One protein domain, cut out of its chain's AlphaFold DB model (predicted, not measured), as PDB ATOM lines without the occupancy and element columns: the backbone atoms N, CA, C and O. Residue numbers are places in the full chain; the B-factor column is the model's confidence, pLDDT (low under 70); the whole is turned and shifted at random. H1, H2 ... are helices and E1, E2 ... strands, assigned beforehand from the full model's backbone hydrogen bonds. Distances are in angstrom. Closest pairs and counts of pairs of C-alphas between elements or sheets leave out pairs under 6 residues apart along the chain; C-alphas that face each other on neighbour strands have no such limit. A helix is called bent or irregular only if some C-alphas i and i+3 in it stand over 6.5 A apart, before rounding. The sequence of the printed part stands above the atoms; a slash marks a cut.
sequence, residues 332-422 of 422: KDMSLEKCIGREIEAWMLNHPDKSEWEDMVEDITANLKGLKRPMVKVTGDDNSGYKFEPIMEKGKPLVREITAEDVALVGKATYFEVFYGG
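What this domain is: This is residues 332 to 422 of the 422 residues of an uncharacterized protein of Sutterella sp (UniProt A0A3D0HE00). A two-stranded hairpin, E2 and E3, covers one side of H3, the helix nearest the middle, while H2 packs on the far side of H3 and H1 crosses it steeply. A smaller pair of strands, E1 and E4, sits at one end, and a loop round Lys 394 reaches one extreme of the length. The printed part has 91 residues, with three named helices and four named strands in the order H1 H2 E1 E2 E3 E4 H3; the class is mixed, helices and strands, and both two-stranded sheets are antiparallel. It is compact, with a radius of gyration of the C-alphas of 13.0 A and spans of 45 by 32 by 19 A.

Where its parts are: E2 is residues 376 to 381, 15.3 A long, and E3 residues 385 to 390, 16.7 A. H3, residues 404 to 420, is 23.3 A long, has a kink of 28 degrees near residue 411 and ends at C-alpha 420 (-41.905, 13.561, -6.433). H1, residues 336 to 350, begins at C-alpha 336 (-49.011, 17.835, 11.056) and is 21.7 A long. H2 is residues 357 to 368, irregular, with C-alphas 359 and 362 7.4 A apart. E1 is residues 372 to 374 and E4 residues 399 to 401.

How they stand to each other: In the hairpin E2 and E3, N 377 and O 389 are 2.8 A apart, within hydrogen-bond range. The closest C-alphas of E3 and H3 are Tyr 386 and Ala 413, 6.1 A. H3 touches H1 at a steep tilt of 66 degrees, closest at C-alphas 414 and 341, 5.9 A. H3 touches H2 at C-alphas 404 and 365, 6.0 A. H1 touches H2 at C-alphas 343 and 364, 6.1 A. H2 is apart from E2 and E3. E1 runs on into E2 at 59 degrees, and is antiparallel to E4, with N 373 and O 400 3.0 A apart. Every O i to N i+4 pair is within hydrogen-bond range in H1, 6 of 8 in H2 and 12 of 13 in H3.

The domain as a whole: The two C-alphas farthest apart, of Asp 353 and Lys 394, are 44.7 A apart. The printed part has no cut and no long link. Mean pLDDT of the printed part is 76.7, and residues 348 to 355 and 417 to 422 are among those under 70.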
ATOM      1  N   LYS A 332     -58.595  18.503  14.439       49.47
ATOM      2  CA  LYS A 332     -58.010  18.069  15.723       49.47
ATOM      3  C   LYS A 332     -57.273  16.731  15.636       49.47
ATOM      4  O   LYS A 332     -56.283  16.559  16.343       49.47
ATOM      5  N   ASP A 333     -57.701  15.862  14.726       52.25
ATOM      6  CA  ASP A 333     -57.119  14.534  14.517       52.25
ATOM      7  C   ASP A 333     -56.202  14.464  13.282       52.25
ATOM      8  O   ASP A 333     -55.628  13.420  12.985       52.25
ATOM      9  N   MET A 334     -56.039  15.576  12.555       67.44
ATOM     10  CA  MET A 334     -55.191  15.631  11.367       67.44
ATOM     11  C   MET A 334     -53.736  15.820  11.783       67.44
ATOM     12  O   MET A 334     -53.391  16.808  12.431       67.44
ATOM     13  N   SER A 335     -52.887  14.879  11.392       76.75
ATOM     14  CA  SER A 335     -51.446  14.932  11.604       76.75
ATOM     15  C   SER A 335     -50.812  16.155  10.925       76.75
ATOM     16  O   SER A 335     -51.351  16.729   9.971       76.75
ATOM     17  N   LEU A 336     -49.690  16.612  11.478       82.50
ATOM     18  CA  LEU A 336     -49.011  17.835  11.056       82.50
ATOM     19  C   LEU A 336     -48.666  17.854   9.552       82.50
ATOM     20  O   LEU A 336     -48.891  18.874   8.905       82.50
ATOM     21  N   GLU A 337     -48.187  16.749   8.981       84.62
ATOM     22  CA  GLU A 337     -47.857  16.626   7.554       84.62
ATOM     23  C   GLU A 337     -49.087  16.786   6.661       84.62
ATOM     24  O   GLU A 337     -49.044  17.527   5.685       84.62
ATOM     25  N   LYS A 338     -50.231  16.196   7.035       78.75
ATOM     26  CA  LYS A 338     -51.483  16.357   6.277       78.75
ATOM     27  C   LYS A 338     -51.988  17.797   6.330       78.75
ATOM     28  O   LYS A 338     -52.526  18.308   5.348       78.75
ATOM     29  N   CYS A 339     -51.803  18.460   7.472       79.31
ATOM     30  CA  CYS A 339     -52.146  19.870   7.636       79.31
ATOM     31  C   CYS A 339     -51.279  20.765   6.737       79.31
ATOM     32  O   CYS A 339     -51.814  21.658   6.087       79.31
ATOM     33  N   ILE A 340     -49.968  20.515   6.673       81.31
ATOM     34  CA  ILE A 340     -49.047  21.270   5.814       81.31
ATOM     35  C   ILE A 340     -49.295  20.962   4.330       81.31
ATOM     36  O   ILE A 340     -49.333  21.885   3.524       81.31
ATOM     37  N   GLY A 341     -49.543  19.700   3.966       75.56
ATOM     38  CA  GLY A 341     -49.814  19.293   2.584       75.56
ATOM     39  C   GLY A 341     -51.018  20.016   1.982       75.56
ATOM     40  O   GLY A 341     -50.948  20.503   0.858       75.56
ATOM     41  N   ARG A 342     -52.087  20.200   2.766       72.88
ATOM     42  CA  ARG A 342     -53.248  20.998   2.342       72.88
ATOM     43  C   ARG A 342     -52.910  22.462   2.077       72.88
ATOM     44  O   ARG A 342     -53.431  23.034   1.125       72.88
ATOM     45  N   GLU A 343     -52.075  23.071   2.915       78.06
ATOM     46  CA  GLU A 343     -51.641  24.456   2.706       78.06
ATOM     47  C   GLU A 343     -50.755  24.576   1.459       78.06
ATOM     48  O   GLU A 343     -50.920  25.529   0.707       78.06
ATOM     49  N   ILE A 344     -49.893  23.588   1.184       74.31
ATOM     50  CA  ILE A 344     -49.094  23.518  -0.053       74.31
ATOM     51  C   ILE A 344     -50.017  23.454  -1.278       74.31
ATOM     52  O   ILE A 344     -49.925  24.304  -2.165       74.31
ATOM     53  N   GLU A 345     -50.958  22.506  -1.307       71.62
ATOM     54  CA  GLU A 345     -51.918  22.349  -2.410       71.62
ATOM     55  C   GLU A 345     -52.758  23.620  -2.633       71.62
ATOM     56  O   GLU A 345     -52.962  24.055  -3.769       71.62
ATOM     57  N   ALA A 346     -53.235  24.239  -1.548       63.56
ATOM     58  CA  ALA A 346     -54.020  25.467  -1.606       63.56
ATOM     59  C   ALA A 346     -53.188  26.663  -2.091       63.56
ATOM     60  O   ALA A 346     -53.667  27.463  -2.898       63.56
ATOM     61  N   TRP A 347     -51.946  26.792  -1.621       74.69
ATOM     62  CA  TRP A 347     -51.054  27.876  -2.012       74.69
ATOM     63  C   TRP A 347     -50.704  27.794  -3.499       74.69
ATOM     64  O   TRP A 347     -50.801  28.800  -4.201       74.69
ATOM     65  N   MET A 348     -50.404  26.595  -4.006       64.62
ATOM     66  CA  MET A 348     -50.102  26.360  -5.422       64.62
ATOM     67  C   MET A 348     -51.285  26.640  -6.344       64.62
ATOM     68  O   MET A 348     -51.108  27.188  -7.429       64.62
ATOM     69  N   LEU A 349     -52.506  26.306  -5.915       65.19
ATOM     70  CA  LEU A 349     -53.712  26.617  -6.685       65.19
ATOM     71  C   LEU A 349     -53.852  28.131  -6.931       65.19
ATOM     72  O   LEU A 349     -54.374  28.548  -7.964       65.19
ATOM     73  N   ASN A 350     -53.368  28.939  -5.987       58.78
ATOM     74  CA  ASN A 350     -53.383  30.397  -6.058       58.78
ATOM     75  C   ASN A 350     -52.119  30.989  -6.709       58.78
ATOM     76  O   ASN A 350     -52.126  32.164  -7.077       58.78
ATOM     77  N   HIS A 351     -51.065  30.190  -6.887       65.50
ATOM     78  CA  HIS A 351     -49.774  30.603  -7.439       65.50
ATOM     79  C   HIS A 351     -49.246  29.575  -8.458       65.50
ATOM     80  O   HIS A 351     -48.205  28.966  -8.230       65.50
ATOM     81  N   PRO A 352     -49.928  29.380  -9.603       59.44
ATOM     82  CA  PRO A 352     -49.596  28.319 -10.562       59.44
ATOM     83  C   PRO A 352     -48.215  28.476 -11.219       59.44
ATOM     84  O   PRO A 352     -47.663  27.498 -11.715       59.44
ATOM     85  N   ASP A 353     -47.662  29.692 -11.215       61.28
ATOM     86  CA  ASP A 353     -46.363  30.017 -11.815       61.28
ATOM     87  C   ASP A 353     -45.194  29.899 -10.820       61.28
ATOM     88  O   ASP A 353     -44.043  30.129 -11.191       61.28
ATOM     89  N   LYS A 354     -45.478  29.578  -9.551       58.44
ATOM     90  CA  LYS A 354     -44.476  29.388  -8.500       58.44
ATOM     91  C   LYS A 354     -44.523  27.950  -8.016       58.44
ATOM     92  O   LYS A 354     -45.591  27.429  -7.704       58.44
ATOM     93  N   SER A 355     -43.365  27.309  -7.948       65.25
ATOM     94  CA  SER A 355     -43.295  25.886  -7.628       65.25
ATOM     95  C   SER A 355     -42.245  25.536  -6.593       65.25
ATOM     96  O   SER A 355     -42.171  24.364  -6.259       65.25
ATOM     97  N   GLU A 356     -41.433  26.470  -6.099       80.56
ATOM     98  CA  GLU A 356     -40.366  26.148  -5.146       80.56
ATOM     99  C   GLU A 356     -40.876  26.217  -3.701       80.56
ATOM    100  O   GLU A 356     -41.706  27.057  -3.351       80.56
ATOM    101  N   TRP A 357     -40.394  25.310  -2.846       83.56
ATOM    102  CA  TRP A 357     -40.755  25.266  -1.424       83.56
ATOM    103  C   TRP A 357     -40.429  26.592  -0.723       83.56
ATOM    104  O   TRP A 357     -41.187  27.095   0.106       83.56
ATOM    105  N   GLU A 358     -39.315  27.199  -1.108       86.19
ATOM    106  CA  GLU A 358     -38.817  28.468  -0.602       86.19
ATOM    107  C   GLU A 358     -39.809  29.622  -0.828       86.19
ATOM    108  O   GLU A 358     -39.877  30.524   0.006       86.19
ATOM    109  N   ASP A 359     -40.624  29.565  -1.888       79.12
ATOM    110  CA  ASP A 359     -41.625  30.592  -2.194       79.12
ATOM    111  C   ASP A 359     -42.864  30.524  -1.287       79.12
ATOM    112  O   ASP A 359     -43.583  31.516  -1.162       79.12
ATOM    113  N   MET A 360     -43.138  29.364  -0.680       84.00
ATOM    114  CA  MET A 360     -44.377  29.092   0.064       84.00
ATOM    115  C   MET A 360     -44.188  29.028   1.585       84.00
ATOM    116  O   MET A 360     -45.152  29.212   2.331       84.00
ATOM    117  N   VAL A 361     -42.961  28.795   2.071       86.69
ATOM    118  CA  VAL A 361     -42.667  28.582   3.504       86.69
ATOM    119  C   VAL A 361     -43.215  29.689   4.395       86.69
ATOM    120  O   VAL A 361     -43.797  29.394   5.442       86.69
ATOM    121  N   GLU A 362     -43.008  30.953   4.024       86.56
ATOM    122  CA  GLU A 362     -43.387  32.093   4.863       86.56
ATOM    123  C   GLU A 362     -44.911  32.180   5.027       86.56
ATOM    124  O   GLU A 362     -45.407  32.248   6.156       86.56
ATOM    125  N   ASP A 363     -45.647  32.075   3.919       80.56
ATOM    126  CA  ASP A 363     -47.110  32.134   3.895       80.56
ATOM    127  C   ASP A 363     -47.734  30.949   4.643       80.56
ATOM    128  O   ASP A 363     -48.613  31.129   5.490       80.56
ATOM    129  N   ILE A 364     -47.233  29.734   4.400       83.44
ATOM    130  CA  ILE A 364     -47.709  28.523   5.081       83.44
ATOM    131  C   ILE A 364     -47.420  28.607   6.586       83.44
ATOM    132  O   ILE A 364     -48.282  28.297   7.411       83.44
ATOM    133  N   THR A 365     -46.235  29.088   6.979       84.56
ATOM    134  CA  THR A 365     -45.886  29.283   8.396       84.56
ATOM    135  C   THR A 365     -46.810  30.300   9.062       84.56
ATOM    136  O   THR A 365     -47.251  30.092  10.196       84.56
ATOM    137  N   ALA A 366     -47.138  31.394   8.369       77.81
ATOM    138  CA  ALA A 366     -48.057  32.406   8.873       77.81
ATOM    139  C   ALA A 366     -49.480  31.853   9.065       77.81
ATOM    140  O   ALA A 366     -50.093  32.114  10.107       77.81
ATOM    141  N   ASN A 367     -49.973  31.049   8.118       76.19
ATOM    142  CA  ASN A 367     -51.300  30.426   8.171       76.19
ATOM    143  C   ASN A 367     -51.425  29.396   9.302       76.19
ATOM    144  O   ASN A 367     -52.465  29.306   9.957       76.19
ATOM    145  N   LEU A 368     -50.354  28.643   9.563       78.56
ATOM    146  CA  LEU A 368     -50.349  27.561  10.549       78.56
ATOM    147  C   LEU A 368     -50.034  28.015  11.983       78.56
ATOM    148  O   LEU A 368     -50.208  27.250  12.939       78.56
ATOM    149  N   LYS A 369     -49.604  29.268  12.166       80.25
ATOM    150  CA  LYS A 369     -49.210  29.820  13.467       80.25
ATOM    151  C   LYS A 369     -50.348  29.772  14.495       80.25
ATOM    152  O   LYS A 369     -51.426  30.334  14.289       80.25
ATOM    153  N   GLY A 370     -50.073  29.186  15.662       69.31
ATOM    154  CA  GLY A 370     -51.029  29.082  16.771       69.31
ATOM    155  C   GLY A 370     -51.912  27.833  16.743       69.31
ATOM    156  O   GLY A 370     -52.658  27.594  17.697       69.31
ATOM    157  N   LEU A 371     -51.844  27.022  15.684       75.06
ATOM    158  CA  LEU A 371     -52.594  25.771  15.595       75.06
ATOM    159  C   LEU A 371     -51.899  24.671  16.398       75.06
ATOM    160  O   LEU A 371     -50.675  24.614  16.452       75.06
ATOM    161  N   LYS A 372     -52.684  23.774  17.008       78.62
ATOM    162  CA  LYS A 372     -52.174  22.578  17.694       78.62
ATOM    163  C   LYS A 372     -52.480  21.327  16.882       78.62
ATOM    164  O   LYS A 372     -53.626  21.148  16.466       78.62
ATOM    165  N   ARG A 373     -51.483  20.463  16.681       80.44
ATOM    166  CA  ARG A 373     -51.617  19.230  15.884       80.44
ATOM    167  C   ARG A 373     -50.913  18.042  16.533       80.44
ATOM    168  O   ARG A 373     -49.960  18.263  17.282       80.44
ATOM    169  N   PRO A 374     -51.343  16.802  16.238       83.94
ATOM    170  CA  PRO A 374     -50.513  15.618  16.406       83.94
ATOM    171  C   PRO A 374     -49.191  15.798  15.652       83.94
ATOM    172  O   PRO A 374     -49.172  16.002  14.437       83.94
ATOM    173  N   MET A 375     -48.089  15.780  16.394       86.62
ATOM    174  CA  MET A 375     -46.747  15.968  15.860       86.62
ATOM    175  C   MET A 375     -46.255  14.696  15.183       86.62
ATOM    176  O   MET A 375     -46.488  13.589  15.676       86.62
ATOM    177  N   VAL A 376     -45.503  14.873  14.103       86.44
ATOM    178  CA  VAL A 376     -44.835  13.781  13.399       86.44
ATOM    179  C   VAL A 376     -43.339  14.012  13.342       86.44
ATOM    180  O   VAL A 376     -42.854  15.143  13.360       86.44
ATOM    181  N   LYS A 377     -42.604  12.912  13.285       87.31
ATOM    182  CA  LYS A 377     -41.185  12.871  13.002       87.31
ATOM    183  C   LYS A 377     -41.014  12.492  11.539       87.31
ATOM    184  O   LYS A 377     -41.574  11.496  11.089       87.31
ATOM    185  N   VAL A 378     -40.206  13.266  10.828       85.81
ATOM    186  CA  VAL A 378     -39.761  12.918   9.480       85.81
ATOM    187  C   VAL A 378     -38.564  11.980   9.587       85.81
ATOM    188  O   VAL A 378     -37.617  12.240  10.334       85.81
ATOM    189  N   THR A 379     -38.613  10.883   8.847       83.19
ATOM    190  CA  THR A 379     -37.497   9.954   8.645       83.19
ATOM    191  C   THR A 379     -37.321   9.701   7.149       83.19
ATOM    192  O   THR A 379     -38.259   9.911   6.387       83.19
ATOM    193  N   GLY A 380     -36.129   9.277   6.726       77.88
ATOM    194  CA  GLY A 380     -35.795   9.136   5.303       77.88
ATOM    195  C   GLY A 380     -35.121  10.377   4.715       77.88
ATOM    196  O   GLY A 380     -34.778  11.314   5.442       77.88
ATOM    197  N   ASP A 381     -34.880  10.339   3.410       77.38
ATOM    198  CA  ASP A 381     -34.219  11.387   2.632       77.38
ATOM    199  C   ASP A 381     -34.704  11.384   1.172       77.38
ATOM    200  O   ASP A 381     -35.467  10.507   0.761       77.38
ATOM    201  N   ASP A 382     -34.215  12.339   0.377       66.88
ATOM    202  CA  ASP A 382     -34.582  12.513  -1.037       66.88
ATOM    203  C   ASP A 382     -34.340  11.258  -1.907       66.88
ATOM    204  O   ASP A 382     -34.927  11.131  -2.980       66.88
ATOM    205  N   ASN A 383     -33.483  10.323  -1.474       66.62
ATOM    206  CA  ASN A 383     -33.163   9.102  -2.223       66.62
ATOM    207  C   ASN A 383     -33.981   7.882  -1.775       66.62
ATOM    208  O   ASN A 383     -34.132   6.932  -2.542       66.62
ATOM    209  N   SER A 384     -34.445   7.867  -0.525       66.38
ATOM    210  CA  SER A 384     -35.132   6.731   0.105       66.38
ATOM    211  C   SER A 384     -36.631   6.956   0.327       66.38
ATOM    212  O   SER A 384     -37.326   6.014   0.723       66.38
ATOM    213  N   GLY A 385     -37.122   8.162   0.029       71.56
ATOM    214  CA  GLY A 385     -38.493   8.595   0.291       71.56
ATOM    215  C   GLY A 385     -38.671   9.028   1.744       71.56
ATOM    216  O   GLY A 385     -37.998   8.526   2.653       71.56
ATOM    217  N   TYR A 386     -39.582   9.969   1.976       77.75
ATOM    218  CA  TYR A 386     -39.850  10.460   3.320       77.75
ATOM    219  C   TYR A 386     -40.929   9.609   3.997       77.75
ATOM    220  O   TYR A 386     -41.899   9.162   3.394       77.75
ATOM    221  N   LYS A 387     -40.774   9.376   5.301       81.38
ATOM    222  CA  LYS A 387     -41.770   8.713   6.147       81.38
ATOM    223  C   LYS A 387     -42.114   9.587   7.337       81.38
ATOM    224  O   LYS A 387     -41.221  10.085   8.027       81.38
ATOM    225  N   PHE A 388     -43.408   9.711   7.605       82.62
ATOM    226  CA  PHE A 388     -43.948  10.479   8.723       82.62
ATOM    227  C   PHE A 388     -44.413   9.530   9.823       82.62
ATOM    228  O   PHE A 388     -45.348   8.752   9.643       82.62
ATOM    229  N   GLU A 389     -43.749   9.586  10.973       84.19
ATOM    230  CA  GLU A 389     -44.065   8.748  12.130       84.19
ATOM    231  C   GLU A 389     -44.679   9.601  13.248       84.19
ATOM    232  O   GLU A 389     -44.087  10.615  13.625       84.19
ATOM    233  N   PRO A 390     -45.826   9.220  13.836       84.38
ATOM    234  CA  PRO A 390     -46.396   9.947  14.965       84.38
ATOM    235  C   PRO A 390     -45.427  10.011  16.152       84.38
ATOM    236  O   PRO A 390     -44.894   8.995  16.600       84.38
ATOM    237  N   ILE A 391     -45.234  11.202  16.718       84.62
ATOM    238  CA  ILE A 391     -44.481  11.357  17.966       84.62
ATOM    239  C   ILE A 391     -45.410  10.992  19.119       84.62
ATOM    240  O   ILE A 391     -46.446  11.623  19.307       84.62
ATOM    241  N   MET A 392     -45.034   9.989  19.911       86.00
ATOM    242  CA  MET A 392     -45.844   9.497  21.027       86.00
ATOM    243  C   MET A 392     -45.296   9.992  22.371       86.00
ATOM    244  O   MET A 392     -44.117   9.815  22.672       86.00
ATOM    245  N   GLU A 393     -46.162  10.541  23.221       82.38
ATOM    246  CA  GLU A 393     -45.866  10.897  24.609       82.38
ATOM    247  C   GLU A 393     -46.849  10.178  25.547       82.38
ATOM    248  O   GLU A 393     -48.067  10.299  25.418       82.38
ATOM    249  N   LYS A 394     -46.330   9.383  26.495       84.06
ATOM    250  CA  LYS A 394     -47.139   8.590  27.451       84.06
ATOM    251  C   LYS A 394     -48.218   7.722  26.772       84.06
ATOM    252  O   LYS A 394     -49.323   7.575  27.289       84.06
ATOM    253  N   GLY A 395     -47.891   7.151  25.610       76.69
ATOM    254  CA  GLY A 395     -48.785   6.263  24.857       76.69
ATOM    255  C   GLY A 395     -49.884   6.972  24.058       76.69
ATOM    256  O   GLY A 395     -50.777   6.299  23.554       76.69
ATOM    257  N   LYS A 396     -49.837   8.303  23.920       76.50
ATOM    258  CA  LYS A 396     -50.743   9.077  23.058       76.50
ATOM    259  C   LYS A 396     -49.950   9.940  22.073       76.50
ATOM    260  O   LYS A 396     -48.824  10.310  22.402       76.50
ATOM    261  N   PRO A 397     -50.514  10.298  20.907       78.69
ATOM    262  CA  PRO A 397     -49.886  11.261  20.010       78.69
ATOM    263  C   PRO A 397     -49.622  12.587  20.732       78.69
ATOM    264  O   PRO A 397     -50.506  13.131  21.400       78.69
ATOM    265  N   LEU A 398     -48.402  13.101  20.608       84.25
ATOM    266  CA  LEU A 398     -48.008  14.401  21.128       84.25
ATOM    267  C   LEU A 398     -48.762  15.480  20.355       84.25
ATOM    268  O   LEU A 398     -48.518  15.672  19.167       84.25
ATOM    269  N   VAL A 399     -49.636  16.216  21.036       83.88
ATOM    270  CA  VAL A 399     -50.344  17.359  20.457       83.88
ATOM    271  C   VAL A 399     -49.784  18.649  21.040       83.88
ATOM    272  O   VAL A 399     -49.957  18.927  22.228       83.88
ATOM    273  N   ARG A 400     -49.137  19.464  20.205       86.69
ATOM    274  CA  ARG A 400     -48.629  20.788  20.599       86.69
ATOM    275  C   ARG A 400     -48.787  21.810  19.483       86.69
ATOM    276  O   ARG A 400     -49.225  21.472  18.387       86.69
ATOM    277  N   GLU A 401     -48.485  23.062  19.807       86.12
ATOM    278  CA  GLU A 401     -48.509  24.168  18.850       86.12
ATOM    279  C   GLU A 401     -47.448  23.972  17.760       86.12
ATOM    280  O   GLU A 401     -46.336  23.525  18.063       86.12
ATOM    281  N   ILE A 402     -47.820  24.273  16.513       85.69
ATOM    282  CA  ILE A 402     -46.937  24.223  15.343       85.69
ATOM    283  C   ILE A 402     -45.939  25.382  15.422       85.69
ATOM    284  O   ILE A 402     -46.324  26.539  15.596       85.69
ATOM    285  N   THR A 403     -44.658  25.066  15.263       86.38
ATOM    286  CA  THR A 403     -43.560  26.039  15.204       86.38
ATOM    287  C   THR A 403     -43.085  26.259  13.768       86.38
ATOM    288  O   THR A 403     -43.381  25.472  12.870       86.38
ATOM    289  N   ALA A 404     -42.307  27.320  13.543       86.25
ATOM    290  CA  ALA A 404     -41.674  27.550  12.245       86.25
ATOM    291  C   ALA A 404     -40.690  26.423  11.879       86.25
ATOM    292  O   ALA A 404     -40.599  26.051  10.713       86.25
ATOM    293  N   GLU A 405     -39.998  25.837  12.865       86.31
ATOM    294  CA  GLU A 405     -39.117  24.690  12.622       86.31
ATOM    295  C   GLU A 405     -39.902  23.452  12.170       86.31
ATOM    296  O   GLU A 405     -39.449  22.740  11.275       86.31
ATOM    297  N   ASP A 406     -41.091  23.224  12.734       87.19
ATOM    298  CA  ASP A 406     -41.972  22.129  12.315       87.19
ATOM    299  C   ASP A 406     -42.401  22.288  10.854       87.19
ATOM    300  O   ASP A 406     -42.337  21.330  10.087       87.19
ATOM    301  N   VAL A 407     -42.799  23.501  10.453       87.56
ATOM    302  CA  VAL A 407     -43.187  23.793   9.065       87.56
ATOM    303  C   VAL A 407     -41.994  23.645   8.128       87.56
ATOM    304  O   VAL A 407     -42.135  23.032   7.077       87.56
ATOM    305  N   ALA A 408     -40.808  24.120   8.509       85.00
ATOM    306  CA  ALA A 408     -39.607  23.986   7.687       85.00
ATOM    307  C   ALA A 408     -39.195  22.517   7.469       85.00
ATOM    308  O   ALA A 408     -38.876  22.126   6.346       85.00
ATOM    309  N   LEU A 409     -39.207  21.702   8.531       83.81
ATOM    310  CA  LEU A 409     -38.768  20.302   8.489       83.81
ATOM    311  C   LEU A 409     -39.810  19.381   7.855       83.81
ATOM    312  O   LEU A 409     -39.492  18.615   6.947       83.81
ATOM    313  N   VAL A 410     -41.053  19.444   8.335       87.88
ATOM    314  CA  VAL A 410     -42.138  18.589   7.843       87.88
ATOM    315  C   VAL A 410     -42.612  19.070   6.483       87.88
ATOM    316  O   VAL A 410     -42.896  18.249   5.617       87.88
ATOM    317  N   GLY A 411     -42.651  20.382   6.255       85.25
ATOM    318  CA  GLY A 411     -43.135  20.947   5.005       85.25
ATOM    319  C   GLY A 411     -42.239  20.659   3.812       85.25
ATOM    320  O   GLY A 411     -42.775  20.293   2.775       85.25
ATOM    321  N   LYS A 412     -40.907  20.670   3.960       84.00
ATOM    322  CA  LYS A 412     -40.007  20.277   2.861       84.00
ATOM    323  C   LYS A 412     -40.198  18.814   2.445       84.00
ATOM    324  O   LYS A 412     -40.270  18.518   1.257       84.00
ATOM    325  N   ALA A 413     -40.320  17.911   3.418       83.00
ATOM    326  CA  ALA A 413     -40.591  16.497   3.162       83.00
ATOM    327  C   ALA A 413     -41.986  16.284   2.552       83.00
ATOM    328  O   ALA A 413     -42.144  15.521   1.607       83.00
ATOM    329  N   THR A 414     -42.992  17.006   3.052       82.31
ATOM    330  CA  THR A 414     -44.370  16.949   2.537       82.31
ATOM    331  C   THR A 414     -44.444  17.483   1.108       82.31
ATOM    332  O   THR A 414     -45.070  16.866   0.257       82.31
ATOM    333  N   TYR A 415     -43.766  18.596   0.824       80.62
ATOM    334  CA  TYR A 415     -43.602  19.138  -0.520       80.62
ATOM    335  C   TYR A 415     -42.949  18.102  -1.441       80.62
ATOM    336  O   TYR A 415     -43.460  17.837  -2.522       80.62
ATOM    337  N   PHE A 416     -41.869  17.447  -1.005       75.94
ATOM    338  CA  PHE A 416     -41.212  16.440  -1.832       75.94
ATOM    339  C   PHE A 416     -42.133  15.255  -2.155       75.94
ATOM    340  O   PHE A 416     -42.207  14.842  -3.306       75.94
ATOM    341  N   GLU A 417     -42.888  14.749  -1.181       68.75
ATOM    342  CA  GLU A 417     -43.860  13.668  -1.395       68.75
ATOM    343  C   GLU A 417     -44.994  14.081  -2.345       68.75
ATOM    344  O   GLU A 417     -45.321  13.338  -3.267       68.75
ATOM    345  N   VAL A 418     -45.540  15.292  -2.191       63.22
ATOM    346  CA  VAL A 418     -46.604  15.824  -3.065       63.22
ATOM    347  C   VAL A 418     -46.145  15.945  -4.527       63.22
ATOM    348  O   VAL A 418     -46.952  15.763  -5.439       63.22
ATOM    349  N   PHE A 419     -44.865  16.242  -4.769       62.78
ATOM    350  CA  PHE A 419     -44.338  16.523  -6.111       62.78
ATOM    351  C   PHE A 419     -43.560  15.371  -6.759       62.78
ATOM    352  O   PHE A 419     -43.543  15.264  -7.987       62.78
ATOM    353  N   TYR A 420     -42.891  14.539  -5.963       61.06
ATOM    354  CA  TYR A 420     -41.905  13.561  -6.433       61.06
ATOM    355  C   TYR A 420     -42.119  12.145  -5.869       61.06
ATOM    356  O   TYR A 420     -41.532  11.207  -6.401       61.06
ATOM    357  N   GLY A 421     -42.952  11.965  -4.834       49.59
ATOM    358  CA  GLY A 421     -43.159  10.698  -4.111       49.59
ATOM    359  C   GLY A 421     -44.157   9.719  -4.750       49.59
ATOM    360  O   GLY A 421     -45.016   9.186  -4.052       49.59
ATOM    361  N   GLY A 422     -44.073   9.508  -6.070       37.16
ATOM    362  CA  GLY A 422     -44.920   8.568  -6.827       37.16
ATOM    363  C   GLY A 422     -44.382   7.145  -6.897       37.16
ATOM    364  O   GLY A 422     -43.197   6.992  -7.272       37.16
TER     365      GLY A 422